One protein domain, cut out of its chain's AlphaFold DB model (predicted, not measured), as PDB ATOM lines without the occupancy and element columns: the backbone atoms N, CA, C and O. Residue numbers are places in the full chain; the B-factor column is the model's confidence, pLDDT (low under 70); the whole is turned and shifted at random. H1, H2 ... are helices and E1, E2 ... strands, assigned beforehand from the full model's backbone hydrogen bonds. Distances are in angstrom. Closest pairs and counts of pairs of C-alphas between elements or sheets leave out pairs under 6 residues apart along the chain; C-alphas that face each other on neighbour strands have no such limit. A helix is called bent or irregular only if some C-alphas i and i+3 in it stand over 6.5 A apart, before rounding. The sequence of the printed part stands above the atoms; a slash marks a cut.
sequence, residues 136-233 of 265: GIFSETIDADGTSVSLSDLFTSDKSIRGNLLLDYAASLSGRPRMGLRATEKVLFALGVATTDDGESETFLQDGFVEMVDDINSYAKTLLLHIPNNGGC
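Overview. This is residues 136 to 233 of the 265 residues of an uncharacterized protein of Phytophthora fragariae (UniProt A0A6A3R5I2). Look for a long helical hairpin: H5 folds back alongside H3 and H4, which follow each other the same way in a stepped line, and the loop of residues 191 to 203 turns the far end. By H3, at the other end, a small strand hairpin, E1 and E2, sits with the short helices H1 and H2, and the last residues trail away to Cys 233. The 98 printed residues, with five named helices and two strands in the order H1 E1 E2 H2 H3 H4 H5, are mostly helix; the sheet, E1 - E2, is antiparallel. The whole is loose, with a radius of gyration of the C-alphas of 16.6 A, and elongated, spanning 55 by 30 by 28 A.

Arrangement. Start at H1, residues 136 to 139, which touches H2, residues 151 to 155; their closest C-alphas, of Phe 138 and Leu 151, are 4.9 A apart. Between them you find the hairpin of E1, residues 141 to 144, and E2, residues 147 to 150, antiparallel at 148 degrees, with N 142 and O 149 at 2.9 A and N 147 and O 144 at 3.0 A, within hydrogen-bond range. From E1, look to H3, residues 163 to 171: the closest C-alphas, of Ala 144 and Tyr 169, are 4.6 A apart. H3 and H4, residues 176 to 190, touch only at the corner, H4 with residues 176 to 178 alone; the closest C-alphas, of Ala 170 and Pro 177, are 5.4 A apart. They run the same way at a shallow tilt of 27 degrees. H5, residues 204 to 220, touches H3, opposite ways at a shallow tilt of 10 degrees, closest at the C-alphas of Gly 163 and Ala 220, 4.6 A. H4 and H5 form a helical hairpin at a shallow tilt of 22 degrees; H5 touches H4 with residues 205 to 209 alone, closest at the C-alphas of Leu 181 and Gln 206, 6.0 A. Both H1 and H2 are apart from H4 and H5. In H3 and H4 every O i to N i+4 pair is within hydrogen-bond range, in H5 11 of 13, in H2 0 of 1 but 2 of 2 O i to N i+3 pairs; H1 is too short for an O i to N i+4 pair.

Along the chain. Find C-alpha 136, where H1 begins, at (102.866, 119.717, 112.567). H3 measures 12.6 A from first to last C-alpha. H4 runs 21.1 A from C-alpha 176 at (114.908, 117.053, 106.910). H5 runs 23.7 A to C-alpha 220 at (109.217, 102.425, 96.024), with a kink of 26 degrees near residue 214; it is only just irregular, with C-alphas 215 and 218 6.8 A apart.

Size, cuts and confidence. The two C-alphas farthest apart, of Asp 197 and Cys 233, are 57.8 A apart. The printed part has no cut, and the link from H4 to H5 is long, with 13 residues. Residues 161 to 162 pair antiparallel with 224 to 225. The model's mean pLDDT over the printed part is 84.1; residues 196 to 201 and residue 231 are under 70.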
ATOM      1  N   GLY A 136     102.794 118.608 113.517       87.00
ATOM      2  CA  GLY A 136     102.866 119.717 112.567       87.00
ATOM      3  C   GLY A 136     103.632 119.378 111.287       87.00
ATOM      4  O   GLY A 136     103.256 119.867 110.226       87.00
ATOM      5  N   ILE A 137     104.617 118.477 111.345       86.31
ATOM      6  CA  ILE A 137     105.346 118.016 110.153       86.31
ATOM      7  C   ILE A 137     104.416 117.447 109.070       86.31
ATOM      8  O   ILE A 137     104.642 117.672 107.887       86.31
ATOM      9  N   PHE A 138     103.318 116.784 109.445       89.69
ATOM     10  CA  PHE A 138     102.372 116.233 108.470       89.69
ATOM     11  C   PHE A 138     101.414 117.275 107.890       89.69
ATOM     12  O   PHE A 138     100.644 116.956 106.991       89.69
ATOM     13  N   SER A 139     101.465 118.522 108.363       88.88
ATOM     14  CA  SER A 139     100.796 119.651 107.707       88.88
ATOM     15  C   SER A 139     101.658 120.304 106.622       88.88
ATOM     16  O   SER A 139     101.153 121.124 105.855       88.88
ATOM     17  N   GLU A 140     102.941 119.936 106.529       89.88
ATOM     18  CA  GLU A 140     103.851 120.522 105.551       89.88
ATOM     19  C   GLU A 140     103.579 120.021 104.130       89.88
ATOM     20  O   GLU A 140     103.084 118.915 103.881       89.88
ATOM     21  N   THR A 141     103.941 120.878 103.183       92.88
ATOM     22  CA  THR A 141     104.074 120.524 101.776       92.88
ATOM     23  C   THR A 141     105.553 120.566 101.440       92.88
ATOM     24  O   THR A 141     106.198 121.597 101.624       92.88
ATOM     25  N   ILE A 142     106.082 119.437 100.991       90.75
ATOM     26  CA  ILE A 142     107.494 119.257 100.666       90.75
ATOM     27  C   ILE A 142     107.691 119.318  99.152       90.75
ATOM     28  O   ILE A 142     106.771 119.031  98.384       90.75
ATOM     29  N   ASP A 143     108.895 119.693  98.735       88.56
ATOM     30  CA  ASP A 143     109.345 119.566  97.352       88.56
ATOM     31  C   ASP A 143     110.187 118.289  97.228       88.56
ATOM     32  O   ASP A 143     111.218 118.144  97.890       88.56
ATOM     33  N   ALA A 144     109.703 117.345  96.426       87.56
ATOM     34  CA  ALA A 144     110.367 116.095  96.095       87.56
ATOM     35  C   ALA A 144     110.690 116.099  94.597       87.56
ATOM     36  O   ALA A 144     109.829 115.783  93.775       87.56
ATOM     37  N   ASP A 145     111.917 116.493  94.248       80.12
ATOM     38  CA  ASP A 145     112.401 116.564  92.860       80.12
ATOM     39  C   ASP A 145     111.500 117.411  91.933       80.12
ATOM     40  O   ASP A 145     111.050 116.985  90.869       80.12
ATOM     41  N   GLY A 146     111.145 118.620  92.380       83.31
ATOM     42  CA  GLY A 146     110.267 119.538  91.649       83.31
ATOM     43  C   GLY A 146     108.781 119.181  91.737       83.31
ATOM     44  O   GLY A 146     107.945 119.856  91.127       83.31
ATOM     45  N   THR A 147     108.427 118.133  92.486       89.81
ATOM     46  CA  THR A 147     107.041 117.738  92.740       89.81
ATOM     47  C   THR A 147     106.608 118.202  94.124       89.81
ATOM     48  O   THR A 147     107.149 117.776  95.142       89.81
ATOM     49  N   SER A 148     105.567 119.032  94.169       92.88
ATOM     50  CA  SER A 148     104.950 119.454  95.426       92.88
ATOM     51  C   SER A 148     104.095 118.328  96.010       92.88
ATOM     52  O   SER A 148     103.158 117.849  95.367       92.88
ATOM     53  N   VAL A 149     104.414 117.903  97.231       92.94
ATOM     54  CA  VAL A 149     103.777 116.773  97.911       92.94
ATOM     55  C   VAL A 149     103.274 117.217  99.280       92.94
ATOM     56  O   VAL A 149     104.058 117.621 100.137       92.94
ATOM     57  N   SER A 150     101.962 117.129  99.519       94.62
ATOM     58  CA  SER A 150     101.403 117.376 100.852       94.62
ATOM     59  C   SER A 150     101.550 116.131 101.716       94.62
ATOM     60  O   SER A 150     100.957 115.098 101.415       94.62
ATOM     61  N   LEU A 151     102.281 116.220 102.828       92.19
ATOM     62  CA  LEU A 151     102.450 115.080 103.738       92.19
ATOM     63  C   LEU A 151     101.134 114.661 104.411       92.19
ATOM     64  O   LEU A 151     100.980 113.506 104.807       92.19
ATOM     65  N   SER A 152     100.152 115.564 104.470       92.31
ATOM     66  CA  SER A 152      98.809 115.272 104.984       92.31
ATOM     67  C   SER A 152      98.053 114.250 104.128       92.31
ATOM     68  O   SER A 152      97.150 113.565 104.624       92.31
ATOM     69  N   ASP A 153      98.450 114.093 102.861       92.06
ATOM     70  CA  ASP A 153      97.852 113.127 101.945       92.06
ATOM     71  C   ASP A 153      98.155 111.682 102.360       92.06
ATOM     72  O   ASP A 153      97.344 110.811 102.064       92.06
ATOM     73  N   LEU A 154      99.215 111.431 103.150       89.88
ATOM     74  CA  LEU A 154      99.453 110.120 103.776       89.88
ATOM     75  C   LEU A 154      98.302 109.686 104.678       89.88
ATOM     76  O   LEU A 154      98.102 108.499 104.881       89.88
ATOM     77  N   PHE A 155      97.571 110.632 105.265       87.38
ATOM     78  CA  PHE A 155      96.526 110.339 106.238       87.38
ATOM     79  C   PHE A 155      95.127 110.700 105.745       87.38
ATOM     80  O   PHE A 155      94.162 110.643 106.518       87.38
ATOM     81  N   THR A 156      94.995 111.121 104.497       86.81
ATOM     82  CA  THR A 156      93.714 111.544 103.945       86.81
ATOM     83  C   THR A 156      93.093 110.373 103.205       86.81
ATOM     84  O   THR A 156      93.747 109.741 102.384       86.81
ATOM     85  N   SER A 157      91.832 110.062 103.506       82.25
ATOM     86  CA  SER A 157      91.116 108.995 102.804       82.25
ATOM     87  C   SER A 157      91.156 109.212 101.292       82.25
ATOM     88  O   SER A 157      91.024 110.343 100.823       82.25
ATOM     89  N   ASP A 158      91.331 108.114 100.558       79.62
ATOM     90  CA  ASP A 158      91.387 108.062  99.091       79.62
ATOM     91  C   ASP A 158      92.550 108.839  98.457       79.62
ATOM     92  O   ASP A 158      92.594 109.028  97.241       79.62
ATOM     93  N   LYS A 159      93.525 109.259  99.268       87.69
ATOM     94  CA  LYS A 159      94.788 109.814  98.797       87.69
ATOM     95  C   LYS A 159      95.933 108.857  99.091       87.69
ATOM     96  O   LYS A 159      95.839 107.972  99.930       87.69
ATOM     97  N   SER A 160      97.005 109.016  98.332       89.12
ATOM     98  CA  SER A 160      98.251 108.294  98.545       89.12
ATOM     99  C   SER A 160      99.403 109.110  97.986       89.12
ATOM    100  O   SER A 160      99.219 109.951  97.102       89.12
ATOM    101  N   ILE A 161     100.596 108.853  98.503       91.75
ATOM    102  CA  ILE A 161     101.833 109.453  98.022       91.75
ATOM    103  C   ILE A 161     102.673 108.347  97.407       91.75
ATOM    104  O   ILE A 161     102.846 107.279  97.993       91.75
ATOM    105  N   ARG A 162     103.218 108.596  96.218       91.06
ATOM    106  CA  ARG A 162     104.172 107.666  95.615       91.06
ATOM    107  C   ARG A 162     105.389 107.506  96.522       91.06
ATOM    108  O   ARG A 162     106.005 108.502  96.894       91.06
ATOM    109  N   GLY A 163     105.755 106.265  96.832       89.75
ATOM    110  CA  GLY A 163     106.821 105.967  97.788       89.75
ATOM    111  C   GLY A 163     108.155 106.608  97.422       89.75
ATOM    112  O   GLY A 163     108.808 107.182  98.289       89.75
ATOM    113  N   ASN A 164     108.511 106.601  96.133       91.25
ATOM    114  CA  ASN A 164     109.742 107.237  95.675       91.25
ATOM    115  C   ASN A 164     109.794 108.737  95.990       91.25
ATOM    116  O   ASN A 164     110.852 109.212  96.348       91.25
ATOM    117  N   LEU A 165     108.676 109.473  95.963       92.25
ATOM    118  CA  LEU A 165     108.705 110.914  96.249       92.25
ATOM    119  C   LEU A 165     109.106 111.204  97.703       92.25
ATOM    120  O   LEU A 165     109.800 112.178  97.978       92.25
ATOM    121  N   LEU A 166     108.705 110.346  98.648       90.81
ATOM    122  CA  LEU A 166     109.138 110.477 100.042       90.81
ATOM    123  C   LEU A 166     110.631 110.174 100.199       90.81
ATOM    124  O   LEU A 166     111.305 110.831 100.989       90.81
ATOM    125  N   LEU A 167     111.131 109.191  99.447       91.25
ATOM    126  CA  LEU A 167     112.546 108.827  99.414       91.25
ATOM    127  C   LEU A 167     113.397 109.923  98.763       91.25
ATOM    128  O   LEU A 167     114.386 110.347  99.351       91.25
ATOM    129  N   ASP A 168     112.958 110.443  97.618       90.38
ATOM    130  CA  ASP A 168     113.598 111.535  96.886       90.38
ATOM    131  C   ASP A 168     113.680 112.787  97.783       90.38
ATOM    132  O   ASP A 168     114.737 113.405  97.911       90.38
ATOM    133  N   TYR A 169     112.604 113.117  98.515       91.31
ATOM    134  CA  TYR A 169     112.649 114.166  99.535       91.31
ATOM    135  C   TYR A 169     113.633 113.849 100.664       91.31
ATOM    136  O   TYR A 169     114.431 114.715 101.021       91.31
ATOM    137  N   ALA A 170     113.600 112.639 101.226       90.38
ATOM    138  CA  ALA A 170     114.481 112.255 102.326       90.38
ATOM    139  C   ALA A 170     115.967 112.354 101.941       90.38
ATOM    140  O   ALA A 170     116.765 112.823 102.755       90.38
ATOM    141  N   ALA A 171     116.311 111.962 100.711       89.94
ATOM    142  CA  ALA A 171     117.653 112.026 100.135       89.94
ATOM    143  C   ALA A 171     118.033 113.420  99.601       89.94
ATOM    144  O   ALA A 171     119.218 113.700  99.395       89.94
ATOM    145  N   SER A 172     117.074 114.324  99.389       89.06
ATOM    146  CA  SER A 172     117.357 115.686  98.924       89.06
ATOM    147  C   SER A 172     118.181 116.482  99.945       89.06
ATOM    148  O   SER A 172     118.092 116.276 101.155       89.06
ATOM    149  N   LEU A 173     118.977 117.448  99.474       84.06
ATOM    150  CA  LEU A 173     119.786 118.315 100.349       84.06
ATOM    151  C   LEU A 173     118.943 119.182 101.300       84.06
ATOM    152  O   LEU A 173     119.422 119.572 102.368       84.06
ATOM    153  N   SER A 174     117.710 119.495 100.898       83.38
ATOM    154  CA  SER A 174     116.693 120.191 101.695       83.38
ATOM    155  C   SER A 174     115.833 119.241 102.529       83.38
ATOM    156  O   SER A 174     115.007 119.694 103.319       83.38
ATOM    157  N   GLY A 175     116.011 117.932 102.366       85.19
ATOM    158  CA  GLY A 175     115.301 116.903 103.102       85.19
ATOM    159  C   GLY A 175     115.676 116.939 104.570       85.19
ATOM    160  O   GLY A 175     116.851 116.827 104.923       85.19
ATOM    161  N   ARG A 176     114.679 117.056 105.454       84.06
ATOM    162  CA  ARG A 176     114.908 117.053 106.910       84.06
ATOM    163  C   ARG A 176     115.754 115.852 107.391       84.06
ATOM    164  O   ARG A 176     116.655 116.096 108.194       84.06
ATOM    165  N   PRO A 177     115.573 114.606 106.892       86.81
ATOM    166  CA  PRO A 177     116.444 113.481 107.254       86.81
ATOM    167  C   PRO A 177     117.923 113.719 106.916       86.81
ATOM    168  O   PRO A 177     118.775 113.652 107.805       86.81
ATOM    169  N   ARG A 178     118.237 114.087 105.667       85.56
ATOM    170  CA  ARG A 178     119.617 114.361 105.240       85.56
ATOM    171  C   ARG A 178     120.222 115.573 105.948       85.56
ATOM    172  O   ARG A 178     121.398 115.549 106.304       85.56
ATOM    173  N   MET A 179     119.428 116.610 106.224       84.38
ATOM    174  CA  MET A 179     119.875 117.744 107.041       84.38
ATOM    175  C   MET A 179     120.258 117.320 108.465       84.38
ATOM    176  O   MET A 179     121.254 117.820 108.988       84.38
ATOM    177  N   GLY A 180     119.503 116.397 109.068       82.94
ATOM    178  CA  GLY A 180     119.813 115.819 110.376       82.94
ATOM    179  C   GLY A 180     121.127 115.038 110.370       82.94
ATOM    180  O   GLY A 180     121.972 115.269 111.230       82.94
ATOM    181  N   LEU A 181     121.344 114.184 109.366       85.94
ATOM    182  CA  LEU A 181     122.609 113.453 109.200       85.94
ATOM    183  C   LEU A 181     123.793 114.408 109.043       85.94
ATOM    184  O   LEU A 181     124.768 114.290 109.777       85.94
ATOM    185  N   ARG A 182     123.658 115.427 108.189       84.56
ATOM    186  CA  ARG A 182     124.674 116.473 108.012       84.56
ATOM    187  C   ARG A 182     125.008 117.201 109.315       84.56
ATOM    188  O   ARG A 182     126.157 117.569 109.545       84.56
ATOM    189  N   ALA A 183     124.007 117.475 110.152       82.75
ATOM    190  CA  ALA A 183     124.232 118.100 111.453       82.75
ATOM    191  C   ALA A 183     124.998 117.158 112.397       82.75
ATOM    192  O   ALA A 183     125.956 117.591 113.034       82.75
ATOM    193  N   THR A 184     124.621 115.878 112.437       84.38
ATOM    194  CA  THR A 184     125.308 114.845 113.224       84.38
ATOM    195  C   THR A 184     126.765 114.687 112.798       84.38
ATOM    196  O   THR A 184     127.645 114.721 113.653       84.38
ATOM    197  N   GLU A 185     127.046 114.589 111.499       84.25
ATOM    198  CA  GLU A 185     128.418 114.503 110.978       84.25
ATOM    199  C   GLU A 185     129.269 115.684 111.438       84.25
ATOM    200  O   GLU A 185     130.353 115.488 111.982       84.25
ATOM    201  N   LYS A 186     128.759 116.916 111.308       81.94
ATOM    202  CA  LYS A 186     129.475 118.117 111.764       81.94
ATOM    203  C   LYS A 186     129.841 118.053 113.243       81.94
ATOM    204  O   LYS A 186     130.921 118.502 113.617       81.94
ATOM    205  N   VAL A 187     128.962 117.500 114.079       81.75
ATOM    206  CA  VAL A 187     129.247 117.282 115.504       81.75
ATOM    207  C   VAL A 187     130.331 116.218 115.683       81.75
ATOM    208  O   VAL A 187     131.259 116.442 116.453       81.75
ATOM    209  N   LEU A 188     130.264 115.096 114.963       82.12
ATOM    210  CA  LEU A 188     131.266 114.028 115.050       82.12
ATOM    211  C   LEU A 188     132.669 114.512 114.656       82.12
ATOM    212  O   LEU A 188     133.624 114.234 115.383       82.12
ATOM    213  N   PHE A 189     132.788 115.285 113.574       81.38
ATOM    214  CA  PHE A 189     134.052 115.903 113.159       81.38
ATOM    215  C   PHE A 189     134.540 116.952 114.163       81.38
ATOM    216  O   PHE A 189     135.710 116.954 114.535       81.38
ATOM    217  N   ALA A 190     133.651 117.817 114.667       82.31
ATOM    218  CA  ALA A 190     134.018 118.815 115.675       82.31
ATOM    219  C   ALA A 190     134.507 118.185 116.992       82.31
ATOM    220  O   ALA A 190     135.351 118.762 117.677       82.31
ATOM    221  N   LEU A 191     133.993 117.002 117.341       83.44
ATOM    222  CA  LEU A 191     134.427 116.228 118.505       83.44
ATOM    223  C   LEU A 191     135.679 115.375 118.235       83.44
ATOM    224  O   LEU A 191     136.162 114.722 119.159       83.44
ATOM    225  N   GLY A 192     136.194 115.356 117.000       80.19
ATOM    226  CA  GLY A 192     137.316 114.506 116.592       80.19
ATOM    227  C   GLY A 192     137.007 113.006 116.641       80.19
ATOM    228  O   GLY A 192     137.928 112.198 116.703       80.19
ATOM    229  N   VAL A 193     135.722 112.632 116.664       79.88
ATOM    230  CA  VAL A 193     135.264 111.231 116.638       79.88
ATOM    231  C   VAL A 193     135.344 110.670 115.220       79.88
ATOM    232  O   VAL A 193     135.656 109.497 115.051       79.88
ATOM    233  N   ALA A 194     135.079 111.512 114.220       75.94
ATOM    234  CA  ALA A 194     135.326 111.222 112.814       75.94
ATOM    235  C   ALA A 194     136.487 112.095 112.321       75.94
ATOM    236  O   ALA A 194     136.575 113.273 112.685       75.94
ATOM    237  N   THR A 195     137.372 111.528 111.503       70.19
ATOM    238  CA  THR A 195     138.470 112.260 110.866       70.19
ATOM    239  C   THR A 195     138.557 111.883 109.395       70.19
ATOM    240  O   THR A 195     138.299 110.746 109.014       70.19
ATOM    241  N   THR A 196     138.940 112.842 108.556       68.75
ATOM    242  CA  THR A 196     139.204 112.588 107.131       68.75
ATOM    243  C   THR A 196     140.540 111.874 106.911       68.75
ATOM    244  O   THR A 196     140.824 111.425 105.803       68.75
ATOM    245  N   ASP A 197     141.368 111.769 107.956       63.78
ATOM    246  CA  ASP A 197     142.695 111.149 107.905       63.78
ATOM    247  C   ASP A 197     142.609 109.623 107.715       63.78
ATOM    248  O   ASP A 197     143.503 109.029 107.112       63.78
ATOM    249  N   ASP A 198     141.498 109.008 108.134       59.47
ATOM    250  CA  ASP A 198     141.189 107.589 107.914       59.47
ATOM    251  C   ASP A 198     140.548 107.314 106.533       59.47
ATOM    252  O   ASP A 198     140.185 106.179 106.218       59.47
ATOM    253  N   GLY A 199     140.429 108.339 105.678       61.47
ATOM    254  CA  GLY A 199     139.858 108.236 104.333       61.47
ATOM    255  C   GLY A 199     138.331 108.332 104.270       61.47
ATOM    256  O   GLY A 199     137.763 108.140 103.193       61.47
ATOM    257  N   GLU A 200     137.655 108.639 105.382       61.22
ATOM    258  CA  GLU A 200     136.218 108.917 105.374       61.22
ATOM    259  C   GLU A 200     135.922 110.262 104.694       61.22
ATOM    260  O   GLU A 200     136.576 111.278 104.943       61.22
ATOM    261  N   SER A 201     134.918 110.263 103.813       69.56
ATOM    262  CA  SER A 201     134.365 111.484 103.222       69.56
ATOM    263  C   SER A 201     133.796 112.385 104.322       69.56
ATOM    264  O   SER A 201     133.181 111.894 105.267       69.56
ATOM    265  N   GLU A 202     133.895 113.711 104.168       73.06
ATOM    266  CA  GLU A 202     133.212 114.678 105.049       73.06
ATOM    267  C   GLU A 202     131.676 114.500 105.067       73.06
ATOM    268  O   GLU A 202     130.986 115.115 105.881       73.06
ATOM    269  N   THR A 203     131.141 113.665 104.170       82.38
ATOM    270  CA  THR A 203     129.716 113.366 103.998       82.38
ATOM    271  C   THR A 203     129.378 111.877 104.110       82.38
ATOM    272  O   THR A 203     128.351 111.455 103.588       82.38
ATOM    273  N   PHE A 204     130.203 111.054 104.766       85.56
ATOM    274  CA  PHE A 204     130.042 109.590 104.765       85.56
ATOM    275  C   PHE A 204     128.669 109.061 105.255       85.56
ATOM    276  O   PHE A 204     128.142 108.118 104.663       85.56
ATOM    277  N   LEU A 205     128.049 109.646 106.290       86.81
ATOM    278  CA  LEU A 205     126.699 109.271 106.748       86.81
ATOM    279  C   LEU A 205     125.638 109.698 105.738       86.81
ATOM    280  O   LEU A 205     124.671 108.970 105.518       86.81
ATOM    281  N   GLN A 206     125.789 110.884 105.145       90.88
ATOM    282  CA  GLN A 206     124.876 111.339 104.099       90.88
ATOM    283  C   GLN A 206     124.981 110.463 102.850       90.88
ATOM    284  O   GLN A 206     123.949 110.084 102.305       90.88
ATOM    285  N   ASP A 207     126.196 110.144 102.415       88.56
ATOM    286  CA  ASP A 207     126.465 109.355 101.215       88.56
ATOM    287  C   ASP A 207     125.937 107.929 101.390       88.56
ATOM    288  O   ASP A 207     125.167 107.463 100.554       88.56
ATOM    289  N   GLY A 208     126.225 107.289 102.532       87.44
ATOM    290  CA  GLY A 208     125.684 105.965 102.846       87.44
ATOM    291  C   GLY A 208     124.156 105.946 102.965       87.44
ATOM    292  O   GLY A 208     123.507 104.982 102.562       87.44
ATOM    293  N   PHE A 209     123.544 107.022 103.474       90.31
ATOM    294  CA  PHE A 209     122.085 107.142 103.495       90.31
ATOM    295  C   PHE A 209     121.495 107.299 102.090       90.31
ATOM    296  O   PHE A 209     120.484 106.669 101.790       90.31
ATOM    297  N   VAL A 210     122.104 108.121 101.231       90.25
ATOM    298  CA  VAL A 210     121.651 108.295  99.843       90.25
ATOM    299  C   VAL A 210     121.783 106.983  99.071       90.25
ATOM    300  O   VAL A 210     120.817 106.582  98.433       90.25
ATOM    301  N   GLU A 211     122.908 106.277  99.204       89.94
ATOM    302  CA  GLU A 211     123.118 104.959  98.591       89.94
ATOM    303  C   GLU A 211     122.038 103.956  99.032       89.94
ATOM    304  O   GLU A 211     121.369 103.349  98.193       89.94
ATOM    305  N   MET A 212     121.767 103.866 100.340       88.25
ATOM    306  CA  MET A 212     120.690 103.026 100.876       88.25
ATOM    307  C   MET A 212     119.315 103.401 100.302       88.25
ATOM    308  O   MET A 212     118.495 102.527 100.011       88.25
ATOM    309  N   VAL A 213     119.020 104.697 100.186       88.62
ATOM    310  CA  VAL A 213     117.742 105.171  99.645       88.62
ATOM    311  C   VAL A 213     117.617 104.825  98.161       88.62
ATOM    312  O   VAL A 213     116.557 104.348  97.745       88.62
ATOM    313  N   ASP A 214     118.678 105.015  97.380       86.56
ATOM    314  CA  ASP A 214     118.708 104.732  95.945       86.56
ATOM    315  C   ASP A 214     118.480 103.243  95.647       86.56
ATOM    316  O   ASP A 214     117.691 102.911  94.752       86.56
ATOM    317  N   ASP A 215     119.053 102.350  96.457       84.62
ATOM    318  CA  ASP A 215     118.839 100.900  96.356       84.62
ATOM    319  C   ASP A 215     117.356 100.511  96.510       84.62
ATOM    320  O   ASP A 215     116.835  99.633  95.811       84.62
ATOM    321  N   ILE A 216     116.633 101.200  97.399       83.12
ATOM    322  CA  ILE A 216     115.217 100.931  97.694       83.12
ATOM    323  C   ILE A 216     114.287 101.677  96.720       83.12
ATOM    324  O   ILE A 216     113.132 101.278  96.515       83.12
ATOM    325  N   ASN A 217     114.778 102.734  96.067       82.06
ATOM    326  CA  ASN A 217     113.976 103.642  95.249       82.06
ATOM    327  C   ASN A 217     113.231 102.914  94.113       82.06
ATOM    328  O   ASN A 217     112.052 103.168  93.848       82.06
ATOM    329  N   SER A 218     113.886 101.940  93.471       77.75
ATOM    330  CA  SER A 218     113.286 101.150  92.385       77.75
ATOM    331  C   SER A 218     111.989 100.438  92.801       77.75
ATOM    332  O   SER A 218     110.999 100.492  92.067       77.75
ATOM    333  N   TYR A 219     111.951  99.860  94.005       78.69
ATOM    334  CA  TYR A 219     110.761  99.224  94.571       78.69
ATOM    335  C   TYR A 219     109.692 100.259  94.934       78.69
ATOM    336  O   TYR A 219     108.511 100.085  94.616       78.69
ATOM    337  N   ALA A 220     110.108 101.378  95.531       84.94
ATOM    338  CA  ALA A 220     109.217 102.425  96.024       84.94
ATOM    339  C   ALA A 220     108.436 103.160  94.921       84.94
ATOM    340  O   ALA A 220     107.353 103.687  95.186       84.94
ATOM    341  N   LYS A 221     108.929 103.163  93.673       84.62
ATOM    342  CA  LYS A 221     108.234 103.765  92.515       84.62
ATOM    343  C   LYS A 221     106.855 103.167  92.252       84.62
ATOM    344  O   LYS A 221     105.985 103.862  91.732       84.62
ATOM    345  N   THR A 222     106.664 101.897  92.595       83.12
ATOM    346  CA  THR A 222     105.401 101.173  92.380       83.12
ATOM    347  C   THR A 222     104.437 101.281  93.562       83.12
ATOM    348  O   THR A 222     103.298 100.824  93.478       83.12
ATOM    349  N   LEU A 223     104.874 101.889  94.668       86.81
ATOM    350  CA  LEU A 223     104.103 101.953  95.900       86.81
ATOM    351  C   LEU A 223     103.304 103.248  95.970       86.81
ATOM    352  O   LEU A 223     103.863 104.341  95.881       86.81
ATOM    353  N   LEU A 224     102.001 103.114  96.190       88.94
ATOM    354  CA  LEU A 224     101.102 104.213  96.521       88.94
ATOM    355  C   LEU A 224     100.825 104.179  98.021       88.94
ATOM    356  O   LEU A 224      99.892 103.516  98.478       88.94
ATOM    357  N   LEU A 225     101.688 104.859  98.775       88.94
ATOM    358  CA  LEU A 225     101.708 104.823 100.228       88.94
ATOM    359  C   LEU A 225     100.564 105.634 100.817       88.94
ATOM    360  O   LEU A 225     100.339 106.795 100.478       88.94
ATOM    361  N   HIS A 226      99.898 105.005 101.765       87.50
ATOM    362  CA  HIS A 226      98.866 105.569 102.602       87.50
ATOM    363  C   HIS A 226      99.093 105.045 104.018       87.50
ATOM    364  O   HIS A 226      99.428 103.875 104.203       87.50
ATOM    365  N   ILE A 227      98.940 105.900 105.021       85.12
ATOM    366  CA  ILE A 227      98.966 105.510 106.426       85.12
ATOM    367  C   ILE A 227      97.521 105.244 106.836       85.12
ATOM    368  O   ILE A 227      96.732 106.194 106.978       85.12
ATOM    369  N   PRO A 228      97.163 103.962 107.036       73.00
ATOM    370  CA  PRO A 228      95.833 103.596 107.473       73.00
ATOM    371  C   PRO A 228      95.518 104.341 108.772       73.00
ATOM    372  O   PRO A 228      96.248 104.264 109.757       73.00
ATOM    373  N   ASN A 229      94.445 105.116 108.741       72.06
ATOM    374  CA  ASN A 229      93.884 105.802 109.892       72.06
ATOM    375  C   ASN A 229      92.363 105.629 109.836       72.06
ATOM    376  O   ASN A 229      91.827 105.668 108.733       72.06
ATOM    377  N   ASN A 230      91.683 105.426 110.969       70.00
ATOM    378  CA  ASN A 230      90.265 105.011 111.105       70.00
ATOM    379  C   ASN A 230      90.089 103.524 111.488       70.00
ATOM    380  O   ASN A 230      89.320 102.786 110.872       70.00
ATOM    381  N   GLY A 231      90.786 103.098 112.541       66.25
ATOM    382  CA  GLY A 231      90.787 101.741 113.094       66.25
ATOM    383  C   GLY A 231      89.668 101.460 114.100       66.25
ATOM    384  O   GLY A 231      89.824 100.580 114.941       66.25
ATOM    385  N   GLY A 232      88.543 102.185 114.030       72.94
ATOM    386  CA  GLY A 232      87.372 102.047 114.914       72.94
ATOM    387  C   GLY A 232      86.570 100.757 114.695       72.94
ATOM    388  O   GLY A 232      85.348 100.784 114.548       72.94
ATOM    389  N   CYS A 233      87.265  99.633 114.606       81.56
ATOM    390  CA  CYS A 233      86.727  98.330 114.279       81.56
ATOM    391  C   CYS A 233      86.203  97.638 115.536       81.56
ATOM    392  O   CYS A 233      86.865  97.606 116.568       81.56
TER     393      CYS A 233